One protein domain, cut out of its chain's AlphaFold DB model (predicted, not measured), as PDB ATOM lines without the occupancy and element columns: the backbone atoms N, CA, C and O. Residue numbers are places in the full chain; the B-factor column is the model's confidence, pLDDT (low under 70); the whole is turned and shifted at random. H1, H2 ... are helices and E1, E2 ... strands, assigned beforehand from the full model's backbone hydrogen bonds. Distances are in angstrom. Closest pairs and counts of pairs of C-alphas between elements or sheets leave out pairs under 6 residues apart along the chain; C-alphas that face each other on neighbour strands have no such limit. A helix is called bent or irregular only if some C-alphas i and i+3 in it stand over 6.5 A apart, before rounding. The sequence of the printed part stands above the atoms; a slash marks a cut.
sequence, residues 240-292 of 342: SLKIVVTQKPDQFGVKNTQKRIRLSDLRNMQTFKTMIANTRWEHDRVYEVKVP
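Overview. This is residues 240 to 292 of the 342 residues of an uncharacterized protein of Biomphalaria glabrata (UniProt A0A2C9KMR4). A ribbon of two antiparallel strands, E1 and E2, lies along one side, and the chain between them swings out in one wide, open loop with three short helices set along it. H1 and H2 lie at one end of the longest axis and H3 towards the other, with no helix touching another, and residues 265 to 271 stand free on the stretch that leads from H2 into H3. The printed part has 53 residues with two named strands and three named helices, in the order E1, H1, H2, H3, E2, and its class is mixed, helices and strands. The whole is only just compact, close to loose, with a radius of gyration of the C-alphas of 11.5 A, and it spans 29 by 21 by 21 A.

Arrangement. The sheet pairs E1, residues 240 to 244, with E2, residues 286 to 291, as antiparallel neighbours whose directions stand at 144 degrees. The C-alphas of Ser 240 and Lys 290 face each other at 4.6 A, and those of Val 244 and Val 286 at 4.9 A. N 241 and O 289 are within hydrogen-bond range at 2.8 A, as are N 287 and O 243 at 2.8 A. H1, residues 249 to 252, is apart from E2. H2, residues 254 to 259, is apart from both strands, and H1 and H2 meet only through their link. H3, residues 270 to 278, is apart from E1, H1 and H2. In H3 every O i to N i+4 pair is within hydrogen-bond range; in H2 0 of 2 are, beside 2 of 3 O i to N i+3 pairs, and H1 is too short for an O i to N i+4 pair.

Along the chain. E2 is the longest strand, 15.7 A from C-alpha 286 to C-alpha 291 at (49.877, 7.809, -28.779). E1 is 13.0 A long and begins at C-alpha 240, (50.213, 7.558, -35.113). H3, the longest helix, measures 11.7 A and begins at C-alpha 270, (39.573, 0.514, -20.051). H2 measures 10.4 A and is irregular, with C-alphas 255 and 258 7.8 A apart. H1 measures 6.0 A and is neither bent nor irregular, but only just: C-alphas 249 and 252 are 6.0 A apart.

Size, cuts and confidence. The two C-alphas farthest apart, those of Asp 250 and Pro 292, are 30.6 A from each other, while the first and last printed C-alphas, those of Ser 240 and Pro 292, are 9.0 A apart. The printed part has no cut. The links E1 to H1 and H1 to H2 are tight, those from H2 to H3 and H3 to E2 are short, and no link is long. The mean pLDDT of the printed part is 77.1, and residues 253 to 258 and 279 to 280 are under 70.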
ATOM      1  N   SER A 240      51.553   7.659 -34.553       79.44
ATOM      2  CA  SER A 240      50.213   7.558 -35.113       79.44
ATOM      3  C   SER A 240      49.878   6.109 -35.460       79.44
ATOM      4  O   SER A 240      50.525   5.450 -36.277       79.44
ATOM      5  N   LEU A 241      48.871   5.574 -34.777       80.62
ATOM      6  CA  LEU A 241      48.349   4.234 -35.003       80.62
ATOM      7  C   LEU A 241      47.088   4.337 -35.851       80.62
ATOM      8  O   LEU A 241      46.107   4.958 -35.448       80.62
ATOM      9  N   LYS A 242      47.105   3.692 -37.018       82.69
ATOM     10  CA  LYS A 242      45.914   3.536 -37.856       82.69
ATOM     11  C   LYS A 242      45.128   2.324 -37.372       82.69
ATOM     12  O   LYS A 242      45.613   1.196 -37.464       82.69
ATOM     13  N   ILE A 243      43.936   2.561 -36.844       84.12
ATOM     14  CA  ILE A 243      43.058   1.545 -36.270       84.12
ATOM     15  C   ILE A 243      41.766   1.513 -37.081       84.12
ATOM     16  O   ILE A 243      41.218   2.552 -37.438       84.12
ATOM     17  N   VAL A 244      41.278   0.309 -37.360       84.25
ATOM     18  CA  VAL A 244      39.968   0.088 -37.973       84.25
ATOM     19  C   VAL A 244      39.131  -0.709 -36.990       84.25
ATOM     20  O   VAL A 244      39.562  -1.761 -36.516       84.25
ATOM     21  N   VAL A 245      37.939  -0.207 -36.682       83.75
ATOM     22  CA  VAL A 245      36.955  -0.931 -35.875       83.75
ATOM     23  C   VAL A 245      35.953  -1.558 -36.832       83.75
ATOM     24  O   VAL A 245      35.311  -0.857 -37.603       83.75
ATOM     25  N   THR A 246      35.844  -2.884 -36.824       82.00
ATOM     26  CA  THR A 246      34.976  -3.629 -37.745       82.00
ATOM     27  C   THR A 246      34.295  -4.793 -37.037       82.00
ATOM     28  O   THR A 246      34.877  -5.418 -36.148       82.00
ATOM     29  N   GLN A 247      33.065  -5.098 -37.453       80.62
ATOM     30  CA  GLN A 247      32.354  -6.329 -37.081       80.62
ATOM     31  C   GLN A 247      32.620  -7.469 -38.075       80.62
ATOM     32  O   GLN A 247      32.390  -8.632 -37.746       80.62
ATOM     33  N   LYS A 248      33.119  -7.152 -39.280       81.38
ATOM     34  CA  LYS A 248      33.360  -8.091 -40.384       81.38
ATOM     35  C   LYS A 248      34.853  -8.101 -40.750       81.38
ATOM     36  O   LYS A 248      35.251  -7.567 -41.786       81.38
ATOM     37  N   PRO A 249      35.704  -8.733 -39.924       76.12
ATOM     38  CA  PRO A 249      37.161  -8.663 -40.066       76.12
ATOM     39  C   PRO A 249      37.703  -9.289 -41.361       76.12
ATOM     40  O   PRO A 249      38.845  -9.019 -41.739       76.12
ATOM     41  N   ASP A 250      36.915 -10.116 -42.046       78.06
ATOM     42  CA  ASP A 250      37.349 -10.852 -43.237       78.06
ATOM     43  C   ASP A 250      37.443  -9.977 -44.494       78.06
ATOM     44  O   ASP A 250      38.162 -10.326 -45.430       78.06
ATOM     45  N   GLN A 251      36.832  -8.788 -44.473       75.06
ATOM     46  CA  GLN A 251      36.913  -7.807 -45.562       75.06
ATOM     47  C   GLN A 251      38.308  -7.170 -45.704       75.06
ATOM     48  O   GLN A 251      38.655  -6.679 -46.772       75.06
ATOM     49  N   PHE A 252      39.151  -7.231 -44.664       72.12
ATOM     50  CA  PHE A 252      40.484  -6.606 -44.639       72.12
ATOM     51  C   PHE A 252      41.637  -7.571 -44.988       72.12
ATOM     52  O   PHE A 252      42.810  -7.282 -44.720       72.12
ATOM     53  N   GLY A 253      41.311  -8.712 -45.607       67.56
ATOM     54  CA  GLY A 253      42.264  -9.656 -46.196       67.56
ATOM     55  C   GLY A 253      42.943 -10.617 -45.211       67.56
ATOM     56  O   GLY A 253      43.078 -10.364 -44.009       67.56
ATOM     57  N   VAL A 254      43.409 -11.753 -45.746       63.94
ATOM     58  CA  VAL A 254      44.028 -12.864 -44.989       63.94
ATOM     59  C   VAL A 254      45.412 -12.494 -44.429       63.94
ATOM     60  O   VAL A 254      45.815 -12.994 -43.382       63.94
ATOM     61  N   LYS A 255      46.124 -11.548 -45.063       65.06
ATOM     62  CA  LYS A 255      47.467 -11.095 -44.644       65.06
ATOM     63  C   LYS A 255      47.485 -10.295 -43.330       65.06
ATOM     64  O   LYS A 255      48.547 -10.123 -42.744       65.06
ATOM     65  N   ASN A 256      46.331  -9.825 -42.847       64.50
ATOM     66  CA  ASN A 256      46.222  -9.006 -41.633       64.50
ATOM     67  C   ASN A 256      45.763  -9.786 -40.390       64.50
ATOM     68  O   ASN A 256      45.487  -9.176 -39.361       64.50
ATOM     69  N   THR A 257      45.685 -11.118 -40.447       63.75
ATOM     70  CA  THR A 257      45.212 -11.975 -39.339       63.75
ATOM     71  C   THR A 257      45.974 -11.763 -38.029       63.75
ATOM     72  O   THR A 257      45.345 -11.696 -36.978       63.75
ATOM     73  N   GLN A 258      47.290 -11.545 -38.083       66.31
ATOM     74  CA  GLN A 258      48.127 -11.279 -36.902       66.31
ATOM     75  C   GLN A 258      47.903  -9.896 -36.263       66.31
ATOM     76  O   GLN A 258      48.342  -9.660 -35.142       66.31
ATOM     77  N   LYS A 259      47.225  -8.973 -36.958       73.44
ATOM     78  CA  LYS A 259      46.926  -7.612 -36.480       73.44
ATOM     79  C   LYS A 259      45.487  -7.469 -35.966       73.44
ATOM     80  O   LYS A 259      45.071  -6.369 -35.610       73.44
ATOM     81  N   ARG A 260      44.715  -8.563 -35.940       80.75
ATOM     82  CA  ARG A 260      43.333  -8.589 -35.442       80.75
ATOM     83  C   ARG A 260      43.358  -8.789 -33.929       80.75
ATOM     84  O   ARG A 260      43.822  -9.818 -33.453       80.75
ATOM     85  N   ILE A 261      42.835  -7.823 -33.180       81.50
ATOM     86  CA  ILE A 261      42.739  -7.900 -31.718       81.50
ATOM     87  C   ILE A 261      41.265  -7.842 -31.338       81.50
ATOM     88  O   ILE A 261      40.561  -6.905 -31.718       81.50
ATOM     89  N   ARG A 262      40.779  -8.838 -30.590       83.31
ATOM     90  CA  ARG A 262      39.410  -8.802 -30.069       83.31
ATOM     91  C   ARG A 262      39.341  -7.826 -28.898       83.31
ATOM     92  O   ARG A 262      40.207  -7.811 -28.026       83.31
ATOM     93  N   LEU A 263      38.259  -7.052 -28.823       80.00
ATOM     94  CA  LEU A 263      37.997  -6.132 -27.705       80.00
ATOM     95  C   LEU A 263      37.967  -6.847 -26.338       80.00
ATOM     96  O   LEU A 263      38.303  -6.245 -25.314       80.00
ATOM     97  N   SER A 264      37.613  -8.136 -26.310       80.12
ATOM     98  CA  SER A 264      37.655  -8.991 -25.114       80.12
ATOM     99  C   SER A 264      39.055  -9.125 -24.516       80.12
ATOM    100  O   SER A 264      39.197  -9.194 -23.293       80.12
ATOM    101  N   ASP A 265      40.083  -9.119 -25.363       80.69
ATOM    102  CA  ASP A 265      41.460  -9.439 -24.980       80.69
ATOM    103  C   ASP A 265      42.152  -8.214 -24.359       80.69
ATOM    104  O   ASP A 265      43.074  -8.331 -23.553       80.69
ATOM    105  N   LEU A 266      41.614  -7.016 -24.616       80.38
ATOM    106  CA  LEU A 266      42.068  -5.734 -24.071       80.38
ATOM    107  C   LEU A 266      41.531  -5.471 -22.649       80.38
ATOM    108  O   LEU A 266      40.964  -4.412 -22.366       80.38
ATOM    109  N   ARG A 267      41.644  -6.437 -21.728       74.81
ATOM    110  CA  ARG A 267      41.056  -6.349 -20.369       74.81
ATOM    111  C   ARG A 267      41.543  -5.136 -19.565       74.81
ATOM    112  O   ARG A 267      40.729  -4.483 -18.922       74.81
ATOM    113  N   ASN A 268      42.822  -4.779 -19.692       75.19
ATOM    114  CA  ASN A 268      43.459  -3.723 -18.894       75.19
ATOM    115  C   ASN A 268      43.477  -2.338 -19.574       75.19
ATOM    116  O   ASN A 268      44.042  -1.397 -19.026       75.19
ATOM    117  N   MET A 269      42.865  -2.185 -20.756       76.31
ATOM    118  CA  MET A 269      42.828  -0.921 -21.512       76.31
ATOM    119  C   MET A 269      41.431  -0.286 -21.468       76.31
ATOM    120  O   MET A 269      40.801  -0.055 -22.500       76.31
ATOM    121  N   GLN A 270      40.927  -0.017 -20.259       78.44
ATOM    122  CA  GLN A 270      39.573   0.514 -20.051       78.44
ATOM    123  C   GLN A 270      39.354   1.864 -20.744       78.44
ATOM    124  O   GLN A 270      38.333   2.040 -21.396       78.44
ATOM    125  N   THR A 271      40.334   2.772 -20.699       77.62
ATOM    126  CA  THR A 271      40.254   4.080 -21.375       77.62
ATOM    127  C   THR A 271      40.112   3.947 -22.891       77.62
ATOM    128  O   THR A 271      39.406   4.719 -23.525       77.62
ATOM    129  N   PHE A 272      40.751   2.942 -23.490       78.69
ATOM    130  CA  PHE A 272      40.631   2.688 -24.923       78.69
ATOM    131  C   PHE A 272      39.259   2.098 -25.272       78.69
ATOM    132  O   PHE A 272      38.644   2.489 -26.259       78.69
ATOM    133  N   LYS A 273      38.735   1.206 -24.422       81.19
ATOM    134  CA  LYS A 273      37.369   0.679 -24.562       81.19
ATOM    135  C   LYS A 273      36.319   1.777 -24.447       81.19
ATOM    136  O   LYS A 273      35.389   1.795 -25.245       81.19
ATOM    137  N   THR A 274      36.475   2.700 -23.499       80.12
ATOM    138  CA  THR A 274      35.569   3.846 -23.366       80.12
ATOM    139  C   THR A 274      35.741   4.837 -24.509       80.12
ATOM    140  O   THR A 274      34.742   5.383 -24.949       80.12
ATOM    141  N   MET A 275      36.942   5.024 -25.069       77.75
ATOM    142  CA  MET A 275      37.107   5.787 -26.314       77.75
ATOM    143  C   MET A 275      36.352   5.134 -27.479       77.75
ATOM    144  O   MET A 275      35.627   5.828 -28.180       77.75
ATOM    145  N   ILE A 276      36.436   3.818 -27.664       80.00
ATOM    146  CA  ILE A 276      35.690   3.134 -28.736       80.00
ATOM    147  C   ILE A 276      34.171   3.187 -28.496       80.00
ATOM    148  O   ILE A 276      33.412   3.306 -29.450       80.00
ATOM    149  N   ALA A 277      33.723   3.106 -27.240       75.25
ATOM    150  CA  ALA A 277      32.301   3.091 -26.894       75.25
ATOM    151  C   ALA A 277      31.647   4.489 -26.854       75.25
ATOM    152  O   ALA A 277      30.499   4.631 -27.261       75.25
ATOM    153  N   ASN A 278      32.354   5.514 -26.364       71.62
ATOM    154  CA  ASN A 278      31.810   6.865 -26.166       71.62
ATOM    155  C   ASN A 278      32.019   7.774 -27.381       71.62
ATOM    156  O   ASN A 278      31.231   8.689 -27.616       71.62
ATOM    157  N   THR A 279      33.087   7.557 -28.146       62.06
ATOM    158  CA  THR A 279      33.330   8.304 -29.382       62.06
ATOM    159  C   THR A 279      32.619   7.555 -30.505       62.06
ATOM    160  O   THR A 279      32.785   6.347 -30.617       62.06
ATOM    161  N   ARG A 280      31.813   8.237 -31.331       66.31
ATOM    162  CA  ARG A 280      31.058   7.635 -32.451       66.31
ATOM    163  C   ARG A 280      31.995   7.133 -33.560       66.31
ATOM    164  O   ARG A 280      32.073   7.730 -34.629       66.31
ATOM    165  N   TRP A 281      32.763   6.085 -33.292       77.06
ATOM    166  CA  TRP A 281      33.589   5.442 -34.300       77.06
ATOM    167  C   TRP A 281      32.666   4.601 -35.172       77.06
ATOM    168  O   TRP A 281      32.039   3.643 -34.722       77.06
ATOM    169  N   GLU A 282      32.534   5.019 -36.422       77.25
ATOM    170  CA  GLU A 282      31.825   4.282 -37.448       77.25
ATOM    171  C   GLU A 282      32.621   3.027 -37.797       77.25
ATOM    172  O   GLU A 282      33.854   3.030 -37.869       77.25
ATOM    173  N   HIS A 283      31.892   1.939 -38.008       80.00
ATOM    174  CA  HIS A 283      32.503   0.686 -38.410       80.00
ATOM    175  C   HIS A 283      33.126   0.833 -39.805       80.00
ATOM    176  O   HIS A 283      32.645   1.602 -40.635       80.00
ATOM    177  N   ASP A 284      34.210   0.100 -40.045       77.38
ATOM    178  CA  ASP A 284      34.906   0.006 -41.335       77.38
ATOM    179  C   ASP A 284      35.573   1.312 -41.814       77.38
ATOM    180  O   ASP A 284      36.018   1.406 -42.960       77.38
ATOM    181  N   ARG A 285      35.734   2.300 -40.921       80.56
ATOM    182  CA  ARG A 285      36.555   3.498 -41.156       80.56
ATOM    183  C   ARG A 285      37.926   3.409 -40.490       80.56
ATOM    184  O   ARG A 285      38.095   2.825 -39.420       80.56
ATOM    185  N   VAL A 286      38.916   4.014 -41.148       81.12
ATOM    186  CA  VAL A 286      40.289   4.125 -40.643       81.12
ATOM    187  C   VAL A 286      40.393   5.356 -39.749       81.12
ATOM    188  O   VAL A 286      40.221   6.479 -40.215       81.12
ATOM    189  N   TYR A 287      40.716   5.136 -38.480       83.25
ATOM    190  CA  TYR A 287      40.981   6.180 -37.497       83.25
ATOM    191  C   TYR A 287      42.476   6.274 -37.221       83.25
ATOM    192  O   TYR A 287      43.147   5.259 -37.041       83.25
ATOM    193  N   GLU A 288      43.005   7.492 -37.165       82.81
ATOM    194  CA  GLU A 288      44.391   7.744 -36.778       82.81
ATOM    195  C   GLU A 288      44.438   8.211 -35.320       82.81
ATOM    196  O   GLU A 288      43.983   9.303 -34.981       82.81
ATOM    197  N   VAL A 289      44.973   7.362 -34.445       81.94
ATOM    198  CA  VAL A 289      45.099   7.627 -33.009       81.94
ATOM    199  C   VAL A 289      46.539   7.994 -32.696       81.94
ATOM    200  O   VAL A 289      47.457   7.222 -32.966       81.94
ATOM    201  N   LYS A 290      46.740   9.164 -32.094       81.31
ATOM    202  CA  LYS A 290      48.057   9.614 -31.633       81.31
ATOM    203  C   LYS A 290      48.325   9.066 -30.236       81.31
ATOM    204  O   LYS A 290      47.542   9.315 -29.321       81.31
ATOM    205  N   VAL A 291      49.431   8.348 -30.068       79.00
ATOM    206  CA  VAL A 291      49.877   7.809 -28.779       79.00
ATOM    207  C   VAL A 291      51.078   8.626 -28.295       79.00
ATOM    208  O   VAL A 291      52.168   8.470 -28.848       79.00
ATOM    209  N   PRO A 292      50.893   9.520 -27.305       75.25
ATOM    210  CA  PRO A 292      51.990  10.326 -26.772       75.25
ATOM    211  C   PRO A 292      52.913   9.509 -25.853       75.25
ATOM    212  O   PRO A 292      54.133   9.635 -25.942       75.25
TER     213      PRO A 292